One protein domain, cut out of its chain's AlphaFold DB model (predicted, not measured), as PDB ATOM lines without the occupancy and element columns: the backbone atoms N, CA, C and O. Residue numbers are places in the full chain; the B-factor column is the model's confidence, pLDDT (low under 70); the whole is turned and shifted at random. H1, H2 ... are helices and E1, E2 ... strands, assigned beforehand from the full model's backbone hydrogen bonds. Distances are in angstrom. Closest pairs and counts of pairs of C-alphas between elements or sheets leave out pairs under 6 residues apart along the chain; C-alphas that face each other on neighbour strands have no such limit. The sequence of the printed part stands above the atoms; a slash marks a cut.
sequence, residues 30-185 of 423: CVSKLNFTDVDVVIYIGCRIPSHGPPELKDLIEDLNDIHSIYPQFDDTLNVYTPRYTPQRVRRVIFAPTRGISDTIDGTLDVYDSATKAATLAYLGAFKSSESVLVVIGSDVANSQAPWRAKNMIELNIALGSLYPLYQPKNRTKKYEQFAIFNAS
ATOM      1  N   CYS A  30     117.744  38.137   4.063       68.88
ATOM      2  CA  CYS A  30     117.735  36.702   4.302       68.88
ATOM      3  C   CYS A  30     117.621  36.439   5.812       68.88
ATOM      4  O   CYS A  30     118.468  36.899   6.582       68.88
ATOM      5  N   VAL A  31     116.578  35.742   6.271       72.94
ATOM      6  CA  VAL A  31     116.403  35.422   7.703       72.94
ATOM      7  C   VAL A  31     116.124  33.937   7.919       72.94
ATOM      8  O   VAL A  31     115.500  33.276   7.094       72.94
ATOM      9  N   SER A  32     116.580  33.401   9.053       66.12
ATOM     10  CA  SER A  32     116.437  31.976   9.390       66.12
ATOM     11  C   SER A  32     115.051  31.600   9.922       66.12
ATOM     12  O   SER A  32     114.740  30.419  10.038       66.12
ATOM     13  N   LYS A  33     114.226  32.582  10.304       69.31
ATOM     14  CA  LYS A  33     112.864  32.344  10.789       69.31
ATOM     15  C   LYS A  33     111.985  33.575  10.580       69.31
ATOM     16  O   LYS A  33     112.382  34.678  10.947       69.31
ATOM     17  N   LEU A  34     110.789  33.355  10.042       66.50
ATOM     18  CA  LEU A  34     109.663  34.289  10.070       66.50
ATOM     19  C   LEU A  34     108.439  33.563  10.617       66.50
ATOM     20  O   LEU A  34     108.295  32.356  10.417       66.50
ATOM     21  N   ASN A  35     107.568  34.300  11.301       75.50
ATOM     22  CA  ASN A  35     106.258  33.801  11.698       75.50
ATOM     23  C   ASN A  35     105.247  34.067  10.576       75.50
ATOM     24  O   ASN A  35     105.378  35.040   9.835       75.50
ATOM     25  N   PHE A  36     104.196  33.250  10.483       76.19
ATOM     26  CA  PHE A  36     103.124  33.431   9.492       76.19
ATOM     27  C   PHE A  36     102.410  34.786   9.602       76.19
ATOM     28  O   PHE A  36     101.868  35.293   8.625       76.19
ATOM     29  N   THR A  37     102.444  35.410  10.779       77.94
ATOM     30  CA  THR A  37     101.901  36.754  11.021       77.94
ATOM     31  C   THR A  37     102.714  37.870  10.366       77.94
ATOM     32  O   THR A  37     102.225  38.995  10.257       77.94
ATOM     33  N   ASP A  38     103.936  37.574   9.921       83.81
ATOM     34  CA  ASP A  38     104.889  38.550   9.395       83.81
ATOM     35  C   ASP A  38     105.113  38.434   7.883       83.81
ATOM     36  O   ASP A  38     105.930  39.166   7.323       83.81
ATOM     37  N   VAL A  39     104.377  37.543   7.211       90.00
ATOM     38  CA  VAL A  39     104.593  37.225   5.794       90.00
ATOM     39  C   VAL A  39     103.362  37.478   4.936       90.00
ATOM     40  O   VAL A  39     102.228  37.326   5.379       90.00
ATOM     41  N   ASP A  40     103.600  37.906   3.697       92.19
ATOM     42  CA  ASP A  40     102.560  38.172   2.699       92.19
ATOM     43  C   ASP A  40     102.319  36.946   1.804       92.19
ATOM     44  O   ASP A  40     101.216  36.759   1.281       92.19
ATOM     45  N   VAL A  41     103.353  36.118   1.621       93.56
ATOM     46  CA  VAL A  41     103.372  34.976   0.699       93.56
ATOM     47  C   VAL A  41     103.989  33.767   1.380       93.56
ATOM     48  O   VAL A  41     105.083  33.856   1.940       93.56
ATOM     49  N   VAL A  42     103.324  32.621   1.260       95.19
ATOM     50  CA  VAL A  42     103.881  31.324   1.656       95.19
ATOM     51  C   VAL A  42     104.124  30.489   0.406       95.19
ATOM     52  O   VAL A  42     103.251  30.374  -0.447       95.19
ATOM     53  N   ILE A  43     105.308  29.900   0.286       95.94
ATOM     54  CA  ILE A  43     105.633  28.911  -0.741       95.94
ATOM     55  C   ILE A  43     105.769  27.565  -0.041       95.94
ATOM     56  O   ILE A  43     106.638  27.418   0.807       95.94
ATOM     57  N   TYR A  44     104.947  26.584  -0.389       95.81
ATOM     58  CA  TYR A  44     105.065  25.216   0.102       95.81
ATOM     59  C   TYR A  44     105.696  24.331  -0.974       95.81
ATOM     60  O   TYR A  44     105.173  24.245  -2.084       95.81
ATOM     61  N   ILE A  45     106.801  23.659  -0.649       95.25
ATOM     62  CA  ILE A  45     107.519  22.759  -1.560       95.25
ATOM     63  C   ILE A  45     107.471  21.348  -0.985       95.25
ATOM     64  O   ILE A  45     108.081  21.096   0.052       95.25
ATOM     65  N   GLY A  46     106.777  20.429  -1.653       93.00
ATOM     66  CA  GLY A  46     106.572  19.052  -1.187       93.00
ATOM     67  C   GLY A  46     106.462  18.061  -2.340       93.00
ATOM     68  O   GLY A  46     106.393  18.469  -3.499       93.00
ATOM     69  N   CYS A  47     106.466  16.758  -2.059       88.19
ATOM     70  CA  CYS A  47     106.024  15.762  -3.046       88.19
ATOM     71  C   CYS A  47     104.505  15.594  -2.976       88.19
ATOM     72  O   CYS A  47     103.872  15.331  -3.990       88.19
ATOM     73  N   ARG A  48     103.941  15.708  -1.770       87.81
ATOM     74  CA  ARG A  48     102.517  15.547  -1.466       87.81
ATOM     75  C   ARG A  48     102.081  16.543  -0.402       87.81
ATOM     76  O   ARG A  48     102.901  17.141   0.296       87.81
ATOM     77  N   ILE A  49     100.770  16.686  -0.251       86.06
ATOM     78  CA  ILE A  49     100.201  17.425   0.872       86.06
ATOM     79  C   ILE A  49     100.322  16.567   2.134       86.06
ATOM     80  O   ILE A  49      99.958  15.388   2.120       86.06
ATOM     81  N   PRO A  50     100.852  17.126   3.228       86.31
ATOM     82  CA  PRO A  50     101.017  16.382   4.456       86.31
ATOM     83  C   PRO A  50      99.656  16.212   5.134       86.31
ATOM     84  O   PRO A  50      98.886  17.160   5.282       86.31
ATOM     85  N   SER A  51      99.380  15.006   5.621       83.31
ATOM     86  CA  SER A  51      98.216  14.757   6.476       83.31
ATOM     87  C   SER A  51      98.374  15.413   7.851       83.31
ATOM     88  O   SER A  51      97.390  15.838   8.450       83.31
ATOM     89  N   HIS A  52      99.613  15.546   8.337       82.75
ATOM     90  CA  HIS A  52      99.955  16.191   9.605       82.75
ATOM     91  C   HIS A  52     101.271  16.961   9.497       82.75
ATOM     92  O   HIS A  52     102.140  16.627   8.694       82.75
ATOM     93  N   GLY A  53     101.467  17.941  10.372       82.56
ATOM     94  CA  GLY A  53     102.738  18.640  10.493       82.56
ATOM     95  C   GLY A  53     102.913  19.284  11.860       82.56
ATOM     96  O   GLY A  53     102.094  19.063  12.756       82.56
ATOM     97  N   PRO A  54     104.005  20.039  12.046       85.75
ATOM     98  CA  PRO A  54     104.267  20.713  13.305       85.75
ATOM     99  C   PRO A  54     103.137  21.712  13.626       85.75
ATOM    100  O   PRO A  54     102.535  22.256  12.695       85.75
ATOM    101  N   PRO A  55     102.837  21.963  14.916       87.62
ATOM    102  CA  PRO A  55     101.717  22.814  15.332       87.62
ATOM    103  C   PRO A  55     101.703  24.195  14.668       87.62
ATOM    104  O   PRO A  55     100.640  24.722  14.359       87.62
ATOM    105  N   GLU A  56     102.879  24.758  14.393       87.69
ATOM    106  CA  GLU A  56     103.060  26.059  13.746       87.69
ATOM    107  C   GLU A  56     102.591  26.095  12.284       87.69
ATOM    108  O   GLU A  56     102.396  27.178  11.739       87.69
ATOM    109  N   LEU A  57     102.431  24.932  11.642       89.44
ATOM    110  CA  LEU A  57     101.962  24.791  10.262       89.44
ATOM    111  C   LEU A  57     100.515  24.299  10.174       89.44
ATOM    112  O   LEU A  57     100.045  24.058   9.065       89.44
ATOM    113  N   LYS A  58      99.809  24.131  11.301       91.44
ATOM    114  CA  LYS A  58      98.473  23.520  11.327       91.44
ATOM    115  C   LYS A  58      97.514  24.184  10.333       91.44
ATOM    116  O   LYS A  58      96.956  23.487   9.493       91.44
ATOM    117  N   ASP A  59      97.388  25.507  10.387       92.75
ATOM    118  CA  ASP A  59      96.428  26.250   9.559       92.75
ATOM    119  C   ASP A  59      96.785  26.184   8.063       92.75
ATOM    120  O   ASP A  59      95.911  26.018   7.215       92.75
ATOM    121  N   LEU A  60      98.082  26.223   7.732       93.31
ATOM    122  CA  LEU A  60      98.565  26.037   6.358       93.31
ATOM    123  C   LEU A  60      98.235  24.634   5.834       93.31
ATOM    124  O   LEU A  60      97.869  24.467   4.674       93.31
ATOM    125  N   ILE A  61      98.397  23.614   6.675       93.12
ATOM    126  CA  ILE A  61      98.115  22.222   6.317       93.12
ATOM    127  C   ILE A  61      96.613  22.007   6.135       93.12
ATOM    128  O   ILE A  61      96.214  21.281   5.227       93.12
ATOM    129  N   GLU A  62      95.783  22.649   6.952       94.06
ATOM    130  CA  GLU A  62      94.326  22.645   6.795       94.06
ATOM    131  C   GLU A  62      93.920  23.284   5.458       94.06
ATOM    132  O   GLU A  62      93.200  22.661   4.681       94.06
ATOM    133  N   ASP A  63      94.495  24.443   5.113       94.25
ATOM    134  CA  ASP A  63      94.280  25.093   3.812       94.25
ATOM    135  C   ASP A  63      94.667  24.197   2.622       94.25
ATOM    136  O   ASP A  63      93.946  24.130   1.625       94.25
ATOM    137  N   LEU A  64      95.811  23.508   2.704       93.38
ATOM    138  CA  LEU A  64      96.270  22.610   1.642       93.38
ATOM    139  C   LEU A  64      95.335  21.400   1.484       93.38
ATOM    140  O   LEU A  64      94.971  21.049   0.361       93.38
ATOM    141  N   ASN A  65      94.924  20.774   2.591       93.06
ATOM    142  CA  ASN A  65      94.036  19.610   2.566       93.06
ATOM    143  C   ASN A  65      92.633  19.959   2.049       93.06
ATOM    144  O   ASN A  65      92.077  19.198   1.253       93.06
ATOM    145  N   ASP A  66      92.087  21.118   2.426       92.69
ATOM    146  CA  ASP A  66      90.796  21.589   1.918       92.69
ATOM    147  C   ASP A  66      90.822  21.724   0.391       92.69
ATOM    148  O   ASP A  66      89.923  21.236  -0.295       92.69
ATOM    149  N   ILE A  67      91.883  22.308  -0.171       91.06
ATOM    150  CA  ILE A  67      92.003  22.455  -1.627       91.06
ATOM    151  C   ILE A  67      92.204  21.111  -2.312       91.06
ATOM    152  O   ILE A  67      91.581  20.865  -3.343       91.06
ATOM    153  N   HIS A  68      93.016  20.224  -1.739       90.88
ATOM    154  CA  HIS A  68      93.199  18.879  -2.277       90.88
ATOM    155  C   HIS A  68      91.888  18.096  -2.347       90.88
ATOM    156  O   HIS A  68      91.647  17.382  -3.316       90.88
ATOM    157  N   SER A  69      91.011  18.267  -1.351       90.94
ATOM    158  CA  SER A  69      89.700  17.611  -1.333       90.94
ATOM    159  C   SER A  69      88.796  18.048  -2.494       90.94
ATOM    160  O   SER A  69      87.995  17.258  -2.990       90.94
ATOM    161  N   ILE A  70      88.958  19.292  -2.958       90.50
ATOM    162  CA  ILE A  70      88.198  19.875  -4.070       90.50
ATOM    163  C   ILE A  70      88.875  19.566  -5.411       90.50
ATOM    164  O   ILE A  70      88.201  19.324  -6.412       90.50
ATOM    165  N   TYR A  71      90.208  19.570  -5.439       89.12
ATOM    166  CA  TYR A  71      91.019  19.358  -6.630       89.12
ATOM    167  C   TYR A  71      92.152  18.358  -6.343       89.12
ATOM    168  O   TYR A  71      93.275  18.760  -6.049       89.12
ATOM    169  N   PRO A  72      91.899  17.040  -6.456       85.50
ATOM    170  CA  PRO A  72      92.892  16.022  -6.106       85.50
ATOM    171  C   PRO A  72      94.185  16.080  -6.928       85.50
ATOM    172  O   PRO A  72      95.225  15.707  -6.417       85.50
ATOM    173  N   GLN A  73      94.144  16.602  -8.160       85.19
ATOM    174  CA  GLN A  73      95.327  16.789  -9.024       85.19
ATOM    175  C   GLN A  73      96.224  17.965  -8.587       85.19
ATOM    176  O   GLN A  73      97.194  18.306  -9.264       85.19
ATOM    177  N   PHE A  74      95.883  18.631  -7.482       85.31
ATOM    178  CA  PHE A  74      96.620  19.774  -6.956       85.31
ATOM    179  C   PHE A  74      98.073  19.439  -6.589       85.31
ATOM    180  O   PHE A  74      98.931  20.317  -6.653       85.31
ATOM    181  N   ASP A  75      98.361  18.195  -6.208       83.69
ATOM    182  CA  ASP A  75      99.703  17.743  -5.841       83.69
ATOM    183  C   ASP A  75     100.642  17.543  -7.044       83.69
ATOM    184  O   ASP A  75     101.855  17.491  -6.862       83.69
ATOM    185  N   ASP A  76     100.118  17.527  -8.272       85.25
ATOM    186  CA  ASP A  76     100.909  17.364  -9.498       85.25
ATOM    187  C   ASP A  76     101.220  18.693 -10.209       85.25
ATOM    188  O   ASP A  76     102.095  18.757 -11.086       85.25
ATOM    189  N   THR A  77     100.529  19.778  -9.844       86.50
ATOM    190  CA  THR A  77     100.647  21.075 -10.521       86.50
ATOM    191  C   THR A  77     101.167  22.182  -9.608       86.50
ATOM    192  O   THR A  77     100.961  22.203  -8.400       86.50
ATOM    193  N   LEU A  78     101.881  23.140 -10.203       91.31
ATOM    194  CA  LEU A  78     102.265  24.376  -9.526       91.31
ATOM    195  C   LEU A  78     101.016  25.252  -9.390       91.31
ATOM    196  O   LEU A  78     100.482  25.707 -10.400       91.31
ATOM    197  N   ASN A  79     100.559  25.484  -8.161       91.50
ATOM    198  CA  ASN A  79      99.285  26.145  -7.886       91.50
ATOM    199  C   ASN A  79      99.463  27.381  -7.006       91.50
ATOM    200  O   ASN A  79     100.331  27.421  -6.136       91.50
ATOM    201  N   VAL A  80      98.604  28.379  -7.212       93.25
ATOM    202  CA  VAL A  80      98.530  29.597  -6.395       93.25
ATOM    203  C   VAL A  80      97.095  29.773  -5.931       93.25
ATOM    204  O   VAL A  80      96.178  29.707  -6.748       93.25
ATOM    205  N   TYR A  81      96.893  30.017  -4.641       91.75
ATOM    206  CA  TYR A  81      95.562  30.209  -4.074       91.75
ATOM    207  C   TYR A  81      95.578  31.188  -2.900       91.75
ATOM    208  O   TYR A  81      96.627  31.477  -2.322       91.75
ATOM    209  N   THR A  82      94.399  31.687  -2.541       92.31
ATOM    210  CA  THR A  82      94.194  32.525  -1.356       92.31
ATOM    211  C   THR A  82      93.826  31.631  -0.170       92.31
ATOM    212  O   THR A  82      92.809  30.940  -0.262       92.31
ATOM    213  N   PRO A  83      94.622  31.600   0.914       92.81
ATOM    214  CA  PRO A  83      94.321  30.761   2.070       92.81
ATOM    215  C   PRO A  83      93.094  31.263   2.840       92.81
ATOM    216  O   PRO A  83      92.774  32.454   2.812       92.81
ATOM    217  N   ARG A  84      92.421  30.351   3.544       91.88
ATOM    218  CA  ARG A  84      91.263  30.633   4.397       91.88
ATOM    219  C   ARG A  84      91.625  30.624   5.880       91.88
ATOM    220  O   ARG A  84      91.107  31.465   6.615       91.88
ATOM    221  N   TYR A  85      92.468  29.686   6.308       90.44
ATOM    222  CA  TYR A  85      92.801  29.476   7.721       90.44
ATOM    223  C   TYR A  85      94.136  30.109   8.114       90.44
ATOM    224  O   TYR A  85      94.270  30.607   9.230       90.44
ATOM    225  N   THR A  86      95.111  30.142   7.200       87.31
ATOM    226  CA  THR A  86      96.396  30.826   7.410       87.31
ATOM    227  C   THR A  86      96.158  32.304   7.783       87.31
ATOM    228  O   THR A  86      95.226  32.918   7.255       87.31
ATOM    229  N   PRO A  87      96.977  32.922   8.669       84.56
ATOM    230  CA  PRO A  87      96.765  34.296   9.126       84.56
ATOM    231  C   PRO A  87      96.474  35.299   8.003       84.56
ATOM    232  O   PRO A  87      97.153  35.292   6.979       84.56
ATOM    233  N   GLN A  88      95.541  36.232   8.243       79.56
ATOM    234  CA  GLN A  88      95.015  37.184   7.241       79.56
ATOM    235  C   GLN A  88      96.072  38.001   6.481       79.56
ATOM    236  O   GLN A  88      95.789  38.535   5.407       79.56
ATOM    237  N   ARG A  89      97.283  38.147   7.029       86.12
ATOM    238  CA  ARG A  89      98.380  38.819   6.331       86.12
ATOM    239  C   ARG A  89      98.861  38.022   5.116       86.12
ATOM    240  O   ARG A  89      99.221  38.642   4.114       86.12
ATOM    241  N   VAL A  90      98.830  36.690   5.184       91.19
ATOM    242  CA  VAL A  90      99.189  35.810   4.073       91.19
ATOM    243  C   VAL A  90      98.097  35.903   3.019       91.19
ATOM    244  O   VAL A  90      97.000  35.382   3.176       91.19
ATOM    245  N   ARG A  91      98.401  36.584   1.916       91.12
ATOM    246  CA  ARG A  91      97.429  36.817   0.838       91.12
ATOM    247  C   ARG A  91      97.386  35.670  -0.152       91.12
ATOM    248  O   ARG A  91      96.418  35.539  -0.892       91.12
ATOM    249  N   ARG A  92      98.463  34.888  -0.211       93.06
ATOM    250  CA  ARG A  92      98.586  33.773  -1.138       93.06
ATOM    251  C   ARG A  92      99.511  32.691  -0.616       93.06
ATOM    252  O   ARG A  92     100.547  32.972  -0.009       93.06
ATOM    253  N   VAL A  93      99.149  31.468  -0.956       94.88
ATOM    254  CA  VAL A  93      99.985  30.287  -0.821       94.88
ATOM    255  C   VAL A  93     100.290  29.765  -2.221       94.88
ATOM    256  O   VAL A  93      99.412  29.711  -3.084       94.88
ATOM    257  N   ILE A  94     101.550  29.417  -2.455       95.75
ATOM    258  CA  ILE A  94     102.028  28.795  -3.688       95.75
ATOM    259  C   ILE A  94     102.437  27.370  -3.344       95.75
ATOM    260  O   ILE A  94     103.411  27.177  -2.623       95.75
ATOM    261  N   PHE A  95     101.713  26.380  -3.854       95.25
ATOM    262  CA  PHE A  95     102.107  24.981  -3.740       95.25
ATOM    263  C   PHE A  95     102.947  24.590  -4.953       95.25
ATOM    264  O   PHE A  95     102.513  24.751  -6.095       95.25
ATOM    265  N   ALA A  96     104.154  24.098  -4.701       95.50
ATOM    266  CA  ALA A  96     105.143  23.786  -5.714       95.50
ATOM    267  C   ALA A  96     105.604  22.332  -5.572       95.50
ATOM    268  O   ALA A  96     106.489  22.037  -4.760       95.50
ATOM    269  N   PRO A  97     105.024  21.413  -6.355       93.06
ATOM    270  CA  PRO A  97     105.366  20.014  -6.239       93.06
ATOM    271  C   PRO A  97     106.753  19.747  -6.790       93.06
ATOM    272  O   PRO A  97     107.137  20.262  -7.838       93.06
ATOM    273  N   THR A  98     107.496  18.896  -6.104       88.25
ATOM    274  CA  THR A  98     108.825  18.430  -6.527       88.25
ATOM    275  C   THR A  98     108.759  17.306  -7.557       88.25
ATOM    276  O   THR A  98     109.789  16.965  -8.122       88.25
ATOM    277  N   ARG A  99     107.551  16.790  -7.860       76.12
ATOM    278  CA  ARG A  99     107.297  15.548  -8.620       76.12
ATOM    279  C   ARG A  99     107.929  14.348  -7.902       76.12
ATOM    280  O   ARG A  99     108.927  14.494  -7.215       76.12
ATOM    281  N   GLY A 100     107.313  13.167  -7.975       73.50
ATOM    282  CA  GLY A 100     107.703  12.006  -7.157       73.50
ATOM    283  C   GLY A 100     109.221  11.797  -7.059       73.50
ATOM    284  O   GLY A 100     109.859  11.373  -8.020       73.50
ATOM    285  N   ILE A 101     109.789  12.113  -5.893       79.94
ATOM    286  CA  ILE A 101     111.231  12.087  -5.670       79.94
ATOM    287  C   ILE A 101     111.671  10.626  -5.499       79.94
ATOM    288  O   ILE A 101     111.257   9.952  -4.556       79.94
ATOM    289  N   SER A 102     112.508  10.132  -6.416       76.06
ATOM    290  CA  SER A 102     113.124   8.801  -6.312       76.06
ATOM    291  C   SER A 102     114.070   8.738  -5.111       76.06
ATOM    292  O   SER A 102     114.719   9.722  -4.797       76.06
ATOM    293  N   ASP A 103     114.222   7.585  -4.458       75.19
ATOM    294  CA  ASP A 103     115.295   7.388  -3.466       75.19
ATOM    295  C   ASP A 103     116.625   6.955  -4.103       75.19
ATOM    296  O   ASP A 103     117.680   7.017  -3.472       75.19
ATOM    297  N   THR A 104     116.589   6.519  -5.364       73.62
ATOM    298  CA  THR A 104     117.732   5.895  -6.054       73.62
ATOM    299  C   THR A 104     118.415   6.816  -7.059       73.62
ATOM    300  O   THR A 104     119.595   6.636  -7.351       73.62
ATOM    301  N   ILE A 105     117.695   7.812  -7.574       78.44
ATOM    302  CA  ILE A 105     118.180   8.766  -8.575       78.44
ATOM    303  C   ILE A 105     118.219  10.142  -7.926       78.44
ATOM    304  O   ILE A 105     117.233  10.543  -7.320       78.44
ATOM    305  N   ASP A 106     119.340  10.855  -8.059       76.25
ATOM    306  CA  ASP A 106     119.501  12.215  -7.538       76.25
ATOM    307  C   ASP A 106     118.500  13.187  -8.195       76.25
ATOM    308  O   ASP A 106     118.704  13.645  -9.319       76.25
ATOM    309  N   GLY A 107     117.419  13.487  -7.472       78.88
ATOM    310  CA  GLY A 107     116.350  14.417  -7.849       78.88
ATOM    311  C   GLY A 107     116.561  15.830  -7.305       78.88
ATOM    312  O   GLY A 107     115.612  16.598  -7.163       78.88
ATOM    313  N   THR A 108     117.793  16.202  -6.949       81.12
ATOM    314  CA  THR A 108     118.052  17.524  -6.370       81.12
ATOM    315  C   THR A 108     117.734  18.668  -7.352       81.12
ATOM    316  O   THR A 108     117.387  19.769  -6.917       81.12
ATOM    317  N   LEU A 109     117.780  18.416  -8.669       81.69
ATOM    318  CA  LEU A 109     117.311  19.380  -9.673       81.69
ATOM    319  C   LEU A 109     115.826  19.646  -9.557       81.69
ATOM    320  O   LEU A 109     115.426  20.798  -9.605       81.69
ATOM    321  N   ASP A 110     115.019  18.599  -9.411       86.06
ATOM    322  CA  ASP A 110     113.568  18.745  -9.382       86.06
ATOM    323  C   ASP A 110     113.160  19.625  -8.194       86.06
ATOM    324  O   ASP A 110     112.340  20.534  -8.322       86.06
ATOM    325  N   VAL A 111     113.843  19.448  -7.060       90.06
ATOM    326  CA  VAL A 111     113.711  20.302  -5.875       90.06
ATOM    327  C   VAL A 111     114.117  21.753  -6.166       90.06
ATOM    328  O   VAL A 111     113.376  22.682  -5.830       90.06
ATOM    329  N   TYR A 112     115.273  21.964  -6.801       89.94
ATOM    330  CA  TYR A 112     115.764  23.291  -7.185       89.94
ATOM    331  C   TYR A 112     114.822  24.002  -8.173       89.94
ATOM    332  O   TYR A 112     114.504  25.182  -8.004       89.94
ATOM    333  N   ASP A 113     114.350  23.290  -9.191       88.44
ATOM    334  CA  ASP A 113     113.486  23.799 -10.249       88.44
ATOM    335  C   ASP A 113     112.102  24.147  -9.709       88.44
ATOM    336  O   ASP A 113     111.553  25.193 -10.061       88.44
ATOM    337  N   SER A 114     111.539  23.312  -8.834       92.62
ATOM    338  CA  SER A 114     110.262  23.609  -8.187       92.62
ATOM    339  C   SER A 114     110.361  24.843  -7.298       92.62
ATOM    340  O   SER A 114     109.514  25.732  -7.409       92.62
ATOM    341  N   ALA A 115     111.435  24.974  -6.513       93.56
ATOM    342  CA  ALA A 115     111.709  26.185  -5.741       93.56
ATOM    343  C   ALA A 115     111.844  27.426  -6.639       93.56
ATOM    344  O   ALA A 115     111.230  28.463  -6.383       93.56
ATOM    345  N   THR A 116     112.590  27.304  -7.740       91.00
ATOM    346  CA  THR A 116     112.814  28.390  -8.703       91.00
ATOM    347  C   THR A 116     111.516  28.845  -9.362       91.00
ATOM    348  O   THR A 116     111.240  30.045  -9.430       91.00
ATOM    349  N   LYS A 117     110.681  27.907  -9.824       91.75
ATOM    350  CA  LYS A 117     109.383  28.210 -10.446       91.75
ATOM    351  C   LYS A 117     108.440  28.889  -9.457       91.75
ATOM    352  O   LYS A 117     107.831  29.901  -9.796       91.75
ATOM    353  N   ALA A 118     108.363  28.381  -8.229       94.12
ATOM    354  CA  ALA A 118     107.507  28.941  -7.190       94.12
ATOM    355  C   ALA A 118     107.920  30.361  -6.794       94.12
ATOM    356  O   ALA A 118     107.087  31.266  -6.754       94.12
ATOM    357  N   ALA A 119     109.217  30.581  -6.571       91.38
ATOM    358  CA  ALA A 119     109.744  31.902  -6.257       91.38
ATOM    359  C   ALA A 119     109.613  32.874  -7.441       91.38
ATOM    360  O   ALA A 119     109.339  34.055  -7.244       91.38
ATOM    361  N   THR A 120     109.714  32.384  -8.681       88.94
ATOM    362  CA  THR A 120     109.447  33.197  -9.878       88.94
ATOM    363  C   THR A 120     107.987  33.641  -9.921       88.94
ATOM    364  O   THR A 120     107.718  34.819 -10.155       88.94
ATOM    365  N   LEU A 121     107.037  32.741  -9.644       90.25
ATOM    366  CA  LEU A 121     105.619  33.100  -9.556       90.25
ATOM    367  C   LEU A 121     105.350  34.105  -8.440       90.25
ATOM    368  O   LEU A 121     104.641  35.086  -8.667       90.25
ATOM    369  N   ALA A 122     105.951  33.912  -7.264       89.81
ATOM    370  CA  ALA A 122     105.870  34.893  -6.192       89.81
ATOM    371  C   ALA A 122     106.382  36.265  -6.669       89.81
ATOM    372  O   ALA A 122     105.780  37.292  -6.354       89.81
ATOM    373  N   TYR A 123     107.477  36.296  -7.437       85.69
ATOM    374  CA  TYR A 123     108.153  37.540  -7.821       85.69
ATOM    375  C   TYR A 123     107.362  38.296  -8.880       85.69
ATOM    376  O   TYR A 123     107.215  39.521  -8.827       85.69
ATOM    377  N   LEU A 124     106.834  37.563  -9.858       84.25
ATOM    378  CA  LEU A 124     105.993  38.121 -10.907       84.25
ATOM    379  C   LEU A 124     104.637  38.564 -10.359       84.25
ATOM    380  O   LEU A 124     104.146  39.612 -10.763       84.25
ATOM    381  N   GLY A 125     104.072  37.816  -9.409       83.56
ATOM    382  CA  GLY A 125     102.786  38.129  -8.800       83.56
ATOM    383  C   GLY A 125     102.827  39.206  -7.715       83.56
ATOM    384  O   GLY A 125     101.765  39.601  -7.250       83.56
ATOM    385  N   ALA A 126     103.999  39.641  -7.234       80.69
ATOM    386  CA  ALA A 126     104.109  40.608  -6.133       80.69
ATOM    387  C   ALA A 126     103.266  41.870  -6.387       80.69
ATOM    388  O   ALA A 126     103.441  42.552  -7.397       80.69
ATOM    389  N   PHE A 127     102.345  42.164  -5.465       71.88
ATOM    390  CA  PHE A 127     101.373  43.254  -5.612       71.88
ATOM    391  C   PHE A 127     101.898  44.586  -5.085       71.88
ATOM    392  O   PHE A 127     101.387  45.649  -5.434       71.88
ATOM    393  N   LYS A 128     102.896  44.528  -4.203       70.00
ATOM    394  CA  LYS A 128     103.539  45.690  -3.600       70.00
ATOM    395  C   LYS A 128     105.045  45.536  -3.698       70.00
ATOM    396  O   LYS A 128     105.572  44.425  -3.700       70.00
ATOM    397  N   SER A 129     105.732  46.668  -3.726       68.69
ATOM    398  CA  SER A 129     107.140  46.718  -3.359       68.69
ATOM    399  C   SER A 129     107.259  46.247  -1.907       68.69
ATOM    400  O   SER A 129     106.492  46.718  -1.065       68.69
ATOM    401  N   SER A 130     108.207  45.354  -1.622       77.50
ATOM    402  CA  SER A 130     108.556  44.908  -0.263       77.50
ATOM    403  C   SER A 130     107.627  43.850   0.361       77.50
ATOM    404  O   SER A 130     107.279  43.951   1.531       77.50
ATOM    405  N   GLU A 131     107.234  42.808  -0.379       86.81
ATOM    406  CA  GLU A 131     106.556  41.648   0.237       86.81
ATOM    407  C   GLU A 131     107.535  40.773   1.049       86.81
ATOM    408  O   GLU A 131     108.715  40.655   0.705       86.81
ATOM    409  N   SER A 132     107.037  40.132   2.110       89.69
ATOM    410  CA  SER A 132     107.775  39.117   2.876       89.69
ATOM    411  C   SER A 132     107.358  37.704   2.458       89.69
ATOM    412  O   SER A 132     106.169  37.376   2.476       89.69
ATOM    413  N   VAL A 133     108.333  36.858   2.107       91.31
ATOM    414  CA  VAL A 133     108.110  35.486   1.616       91.31
ATOM    415  C   VAL A 133     108.641  34.455   2.614       91.31
ATOM    416  O   VAL A 133     109.803  34.525   3.018       91.31
ATOM    417  N   LEU A 134     107.809  33.468   2.962       93.75
ATOM    418  CA  LEU A 134     108.200  32.283   3.730       93.75
ATOM    419  C   LEU A 134     108.131  31.031   2.857       93.75
ATOM    420  O   LEU A 134     107.067  30.684   2.351       93.75
ATOM    421  N   VAL A 135     109.243  30.316   2.731       94.94
ATOM    422  CA  VAL A 135     109.291  28.998   2.096       94.94
ATOM    423  C   VAL A 135     109.175  27.913   3.159       94.94
ATOM    424  O   VAL A 135     109.933  27.894   4.122       94.94
ATOM    425  N   VAL A 136     108.238  26.995   2.978       94.44
ATOM    426  CA  VAL A 136     107.980  25.839   3.833       94.44
ATOM    427  C   VAL A 136     108.324  24.583   3.045       94.44
ATOM    428  O   VAL A 136     107.898  24.418   1.904       94.44
ATOM    429  N   ILE A 137     109.105  23.699   3.660       92.94
ATOM    430  CA  ILE A 137     109.571  22.457   3.043       92.94
ATOM    431  C   ILE A 137     108.764  21.300   3.626       92.94
ATOM    432  O   ILE A 137     108.692  21.145   4.847       92.94
ATOM    433  N   GLY A 138     108.165  20.494   2.756       91.31
ATOM    434  CA  GLY A 138     107.461  19.279   3.129       91.31
ATOM    435  C   GLY A 138     108.394  18.266   3.782       91.31
ATOM    436  O   GLY A 138     109.541  18.074   3.367       91.31
ATOM    437  N   SER A 139     107.905  17.613   4.837       88.62
ATOM    438  CA  SER A 139     108.659  16.587   5.569       88.62
ATOM    439  C   SER A 139     108.985  15.368   4.706       88.62
ATOM    440  O   SER A 139     109.934  14.648   4.994       88.62
ATOM    441  N   ASP A 140     108.218  15.166   3.641       88.00
ATOM    442  CA  ASP A 140     108.345  14.106   2.654       88.00
ATOM    443  C   ASP A 140     109.460  14.347   1.630       88.00
ATOM    444  O   ASP A 140     109.808  13.420   0.908       88.00
ATOM    445  N   VAL A 141     110.033  15.553   1.549       89.56
ATOM    446  CA  VAL A 141     111.122  15.874   0.610       89.56
ATOM    447  C   VAL A 141     112.464  15.357   1.135       89.56
ATOM    448  O   VAL A 141     113.244  14.761   0.386       89.56
ATOM    449  N   ALA A 142     112.723  15.519   2.433       88.62
ATOM    450  CA  ALA A 142     113.958  15.070   3.064       88.62
ATOM    451  C   ALA A 142     113.904  13.581   3.444       88.62
ATOM    452  O   ALA A 142     112.920  13.094   3.988       88.62
ATOM    453  N   ASN A 143     114.998  12.859   3.200       86.75
ATOM    454  CA  ASN A 143     115.171  11.458   3.570       86.75
ATOM    455  C   ASN A 143     116.636  11.221   3.968       86.75
ATOM    456  O   ASN A 143     117.545  11.483   3.186       86.75
ATOM    457  N   SER A 144     116.881  10.719   5.180       84.81
ATOM    458  CA  SER A 144     118.240  10.435   5.662       84.81
ATOM    459  C   SER A 144     118.879   9.204   5.014       84.81
ATOM    460  O   SER A 144     120.098   9.063   5.074       84.81
ATOM    461  N   GLN A 145     118.090   8.334   4.377       85.69
ATOM    462  CA  GLN A 145     118.583   7.123   3.712       85.69
ATOM    463  C   GLN A 145     119.280   7.425   2.377       85.69
ATOM    464  O   GLN A 145     120.171   6.687   1.964       85.69
ATOM    465  N   ALA A 146     118.915   8.528   1.716       83.06
ATOM    466  CA  ALA A 146     119.541   8.979   0.477       83.06
ATOM    467  C   ALA A 146     120.413  10.220   0.762       83.06
ATOM    468  O   ALA A 146     119.872  11.270   1.104       83.06
ATOM    469  N   PRO A 147     121.753  10.168   0.596       80.69
ATOM    470  CA  PRO A 147     122.648  11.263   0.994       80.69
ATOM    471  C   PRO A 147     122.333  12.639   0.390       80.69
ATOM    472  O   PRO A 147     122.625  13.666   1.001       80.69
ATOM    473  N   TRP A 148     121.756  12.682  -0.812       79.69
ATOM    474  CA  TRP A 148     121.355  13.926  -1.473       79.69
ATOM    475  C   TRP A 148     120.013  14.472  -0.947       79.69
ATOM    476  O   TRP A 148     119.801  15.681  -0.980       79.69
ATOM    477  N   ARG A 149     119.159  13.614  -0.364       85.94
ATOM    478  CA  ARG A 149     117.917  13.989   0.337       85.94
ATOM    479  C   ARG A 149     118.142  14.344   1.808       85.94
ATOM    480  O   ARG A 149     117.177  14.593   2.532       85.94
ATOM    481  N   ALA A 150     119.391  14.395   2.271       87.19
ATOM    482  CA  ALA A 150     119.704  14.889   3.606       87.19
ATOM    483  C   ALA A 150     119.104  16.293   3.804       87.19
ATOM    484  O   ALA A 150     119.197  17.139   2.915       87.19
ATOM    485  N   LYS A 151     118.522  16.552   4.980       89.62
ATOM    486  CA  LYS A 151     117.773  17.786   5.283       89.62
ATOM    487  C   LYS A 151     118.489  19.060   4.809       89.62
ATOM    488  O   LYS A 151     117.942  19.789   3.992       89.62
ATOM    489  N   ASN A 152     119.737  19.273   5.227       86.50
ATOM    490  CA  ASN A 152     120.497  20.477   4.865       86.50
ATOM    491  C   ASN A 152     120.763  20.591   3.354       86.50
ATOM    492  O   ASN A 152     120.895  21.696   2.839       86.50
ATOM    493  N   MET A 153     120.861  19.464   2.638       85.44
ATOM    494  CA  MET A 153     121.019  19.467   1.182       85.44
ATOM    495  C   MET A 153     119.724  19.899   0.498       85.44
ATOM    496  O   MET A 153     119.769  20.757  -0.381       85.44
ATOM    497  N   ILE A 154     118.575  19.372   0.923       89.75
ATOM    498  CA  ILE A 154     117.264  19.812   0.427       89.75
ATOM    499  C   ILE A 154     117.052  21.299   0.717       89.75
ATOM    500  O   ILE A 154     116.756  22.061  -0.200       89.75
ATOM    501  N   GLU A 155     117.275  21.728   1.962       91.19
ATOM    502  CA  GLU A 155     117.150  23.131   2.365       91.19
ATOM    503  C   GLU A 155     118.046  24.042   1.525       91.19
ATOM    504  O   GLU A 155     117.585  25.071   1.037       91.19
ATOM    505  N   LEU A 156     119.304  23.648   1.296       89.31
ATOM    506  CA  LEU A 156     120.232  24.413   0.469       89.31
ATOM    507  C   LEU A 156     119.738  24.551  -0.973       89.31
ATOM    508  O   LEU A 156     119.792  25.644  -1.529       89.31
ATOM    509  N   ASN A 157     119.264  23.475  -1.598       88.81
ATOM    510  CA  ASN A 157     118.815  23.542  -2.990       88.81
ATOM    511  C   ASN A 157     117.510  24.323  -3.136       88.81
ATOM    512  O   ASN A 157     117.373  25.103  -4.077       88.81
ATOM    513  N   ILE A 158     116.604  24.203  -2.165       92.25
ATOM    514  CA  ILE A 158     115.410  25.043  -2.084       92.25
ATOM    515  C   ILE A 158     115.791  26.512  -1.909       92.25
ATOM    516  O   ILE A 158     115.236  27.365  -2.600       92.25
ATOM    517  N   ALA A 159     116.761  26.816  -1.043       91.38
ATOM    518  CA  ALA A 159     117.263  28.171  -0.863       91.38
ATOM    519  C   ALA A 159     117.826  28.724  -2.173       91.38
ATOM    520  O   ALA A 159     117.353  29.736  -2.673       91.38
ATOM    521  N   LEU A 160     118.779  28.020  -2.784       89.31
ATOM    522  CA  LEU A 160     119.409  28.443  -4.032       89.31
ATOM    523  C   LEU A 160     118.404  28.608  -5.180       89.31
ATOM    524  O   LEU A 160     118.571  29.510  -6.001       89.31
ATOM    525  N   GLY A 161     117.391  27.741  -5.268       89.75
ATOM    526  CA  GLY A 161     116.344  27.848  -6.283       89.75
ATOM    527  C   GLY A 161     115.439  29.046  -6.028       89.75
ATOM    528  O   GLY A 161     115.182  29.851  -6.918       89.75
ATOM    529  N   SER A 162     115.035  29.239  -4.776       90.38
ATOM    530  CA  SER A 162     114.158  30.346  -4.400       90.38
ATOM    531  C   SER A 162     114.831  31.718  -4.501       90.38
ATOM    532  O   SER A 162     114.169  32.708  -4.802       90.38
ATOM    533  N   LEU A 163     116.146  31.785  -4.270       86.81
ATOM    534  CA  LEU A 163     116.931  33.014  -4.381       86.81
ATOM    535  C   LEU A 163     117.226  33.407  -5.838       86.81
ATOM    536  O   LEU A 163     117.396  34.589  -6.139       86.81
ATOM    537  N   TYR A 164     117.248  32.440  -6.758       84.62
ATOM    538  CA  TYR A 164     117.577  32.668  -8.166       84.62
ATOM    539  C   TYR A 164     116.760  33.788  -8.844       84.62
ATOM    540  O   TYR A 164     117.378  34.693  -9.426       84.62
ATOM    541  N   PRO A 165     115.411  33.803  -8.781       81.12
ATOM    542  CA  PRO A 165     114.608  34.838  -9.435       81.12
ATOM    543  C   PRO A 165     114.702  36.212  -8.765       81.12
ATOM    544  O   PRO A 165     114.247  37.192  -9.354       81.12
ATOM    545  N   LEU A 166     115.294  36.308  -7.566       74.56
ATOM    546  CA  LEU A 166     115.354  37.555  -6.799       74.56
ATOM    547  C   LEU A 166     116.310  38.584  -7.398       74.56
ATOM    548  O   LEU A 166     116.189  39.770  -7.104       74.56
ATOM    549  N   TYR A 167     117.231  38.148  -8.257       70.75
ATOM    550  CA  TYR A 167     118.124  39.037  -8.981       70.75
ATOM    551  C   TYR A 167     117.953  38.868 -10.486       70.75
ATOM    552  O   TYR A 167     118.221  37.813 -11.057       70.75
ATOM    553  N   GLN A 168     117.536  39.945 -11.143       67.38
ATOM    554  CA  GLN A 168     117.515  40.066 -12.593       67.38
ATOM    555  C   GLN A 168     118.420  41.247 -12.963       67.38
ATOM    556  O   GLN A 168     118.078  42.382 -12.634       67.38
ATOM    557  N   PRO A 169     119.553  41.039 -13.662       62.25
ATOM    558  CA  PRO A 169     120.505  42.116 -13.962       62.25
ATOM    559  C   PRO A 169     119.871  43.344 -14.636       62.25
ATOM    560  O   PRO A 169     120.283  44.480 -14.394       62.25
ATOM    561  N   LYS A 170     118.839  43.109 -15.462       60.03
ATOM    562  CA  LYS A 170     118.083  44.136 -16.195       60.03
ATOM    563  C   LYS A 170     116.912  44.736 -15.401       60.03
ATOM    564  O   LYS A 170     116.369  45.752 -15.819       60.03
ATOM    565  N   ASN A 171     116.517  44.134 -14.279       60.34
ATOM    566  CA  ASN A 171     115.358  44.543 -13.492       60.34
ATOM    567  C   ASN A 171     115.731  44.652 -12.007       60.34
ATOM    568  O   ASN A 171     115.617  43.699 -11.237       60.34
ATOM    569  N   ARG A 172     116.204  45.842 -11.624       57.38
ATOM    570  CA  ARG A 172     116.705  46.154 -10.275       57.38
ATOM    571  C   ARG A 172     115.604  46.573  -9.292       57.38
ATOM    572  O   ARG A 172     115.904  47.134  -8.244       57.38
ATOM    573  N   THR A 173     114.323  46.372  -9.612       60.12
ATOM    574  CA  THR A 173     113.260  46.715  -8.659       60.12
ATOM    575  C   THR A 173     113.262  45.717  -7.509       60.12
ATOM    576  O   THR A 173     112.935  44.542  -7.704       60.12
ATOM    577  N   LYS A 174     113.584  46.198  -6.308       67.75
ATOM    578  CA  LYS A 174     113.401  45.457  -5.063       67.75
ATOM    579  C   LYS A 174     111.918  45.137  -4.873       67.75
ATOM    580  O   LYS A 174     111.113  46.024  -4.591       67.75
ATOM    581  N   LYS A 175     111.554  43.867  -5.055       71.44
ATOM    582  CA  LYS A 175     110.174  43.389  -4.868       71.44
ATOM    583  C   LYS A 175     109.922  42.783  -3.493       71.44
ATOM    584  O   LYS A 175     108.779  42.781  -3.048       71.44
ATOM    585  N   TYR A 176     110.970  42.348  -2.800       75.50
ATOM    586  CA  TYR A 176     110.841  41.703  -1.498       75.50
ATOM    587  C   TYR A 176     111.584  42.441  -0.409       75.50
ATOM    588  O   TYR A 176     112.693  42.929  -0.612       75.50
ATOM    589  N   GLU A 177     110.972  42.498   0.765       79.12
ATOM    590  CA  GLU A 177     111.644  42.999   1.954       79.12
ATOM    591  C   GLU A 177     112.470  41.889   2.593       79.12
ATOM    592  O   GLU A 177     113.652  42.072   2.897       79.12
ATOM    593  N   GLN A 178     111.837  40.730   2.777       83.38
ATOM    594  CA  GLN A 178     112.367  39.617   3.547       83.38
ATOM    595  C   GLN A 178     112.086  38.302   2.830       83.38
ATOM    596  O   GLN A 178     111.018  38.095   2.251       83.38
ATOM    597  N   PHE A 179     113.062  37.408   2.894       86.56
ATOM    598  CA  PHE A 179     112.962  36.058   2.372       86.56
ATOM    599  C   PHE A 179     113.446  35.090   3.452       86.56
ATOM    600  O   PHE A 179     114.546  35.251   3.992       86.56
ATOM    601  N   ALA A 180     112.617  34.103   3.784       89.56
ATOM    602  CA  ALA A 180     112.907  33.130   4.825       89.56
ATOM    603  C   ALA A 180     112.557  31.715   4.393       89.56
ATOM    604  O   ALA A 180     111.629  31.497   3.617       89.56
ATOM    605  N   ILE A 181     113.262  30.750   4.973       90.38
ATOM    606  CA  ILE A 181     112.954  29.329   4.840       90.38
ATOM    607  C   ILE A 181     112.654  28.795   6.234       90.38
ATOM    608  O   ILE A 181     113.444  28.964   7.164       90.38
ATOM    609  N   PHE A 182     111.487  28.184   6.387       89.75
ATOM    610  CA  PHE A 182     110.996  27.668   7.650       89.75
ATOM    611  C   PHE A 182     111.956  26.614   8.210       89.75
ATOM    612  O   PHE A 182     112.208  25.595   7.575       89.75
ATOM    613  N   ASN A 183     112.466  26.864   9.421       85.88
ATOM    614  CA  ASN A 183     113.382  25.984  10.157       85.88
ATOM    615  C   ASN A 183     114.712  25.646   9.456       85.88
ATOM    616  O   ASN A 183     115.394  24.719   9.902       85.88
ATOM    617  N   ALA A 184     115.108  26.400   8.425       87.75
ATOM    618  CA  ALA A 184     116.420  26.234   7.815       87.75
ATOM    619  C   ALA A 184     117.536  26.655   8.778       87.75
ATOM    620  O   ALA A 184     117.416  27.633   9.525       87.75
ATOM    621  N   SER A 185     118.648  25.921   8.749       87.69
ATOM    622  CA  SER A 185     119.799  26.241   9.594       87.69
ATOM    623  C   SER A 185     120.442  27.573   9.183       87.69
ATOM    624  O   SER A 185     120.424  27.974   8.014       87.69
TER     625      SER A 185
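This is residues 30 to 185 of the 423 residues of an uncharacterized protein of Hydatigena taeniaeformis (UniProt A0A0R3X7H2). A twisted five-stranded sheet is the middle of three layers, with H3 and H4 side by side over one face and H1 crossing the other. The 156 printed residues include E1 H1 H2 E2 E3 H3 E4 H4 E5: four named helices and five named strands, class mixed. The mixed sheet runs E2 E3 E1 E4 E5. The whole is compact, radius of gyration of the C-alphas 14.7 A, spanning 42 by 36 by 27 A.

E1, residues 41 to 46, begins at C-alpha 41 (103.372, 34.976, 0.699). H1 is 55 to 70, 23.8 A; H2 72 to 75; E2 79 to 81; E3 92 to 97, 16.2 A; H3 108 to 125, 25.8 A; E4 131 to 137, 19.6 A; H4 151 to 166, 23.3 A. E5, 176 to 181, ends at C-alpha 181 (112.954, 29.329, 4.840).

Hairpin E2 and E3 is antiparallel (N 79 to O 95, 2.9 A). E3 and E1 (N 44 to O 94, 2.8 A), E1 and E4 (N 43 to O 134, 2.8 A), and E4 and E5 (N 135 to O 180, 2.8 A) are parallel. E4, H4, E5 form a strand-helix-strand unit, a helix between parallel neighbour strands, and E3, H3, E4 a split one, with E1 between; both crossovers are right-handed. H3 and H4 touch at Thr 116 and Gly 161, C-alphas 4.3 A apart, the same way at a steep tilt of 36 degrees, only just past shallow. H1, on the opposite face, runs across the strands at a height of 10.5 A. H2 only grazes the sheet. Every O i to N i+4 pair is within hydrogen-bond range in H3, and 10 of 12 in H1 and in H4.

The C-alphas of Thr 104 and Lys 128 are farthest apart, 42.3 A. The printed part has no cut; the E4 to H4 link is long. Residues 30, 32 to 34, 129 and 168 to 174 have pLDDT under 70.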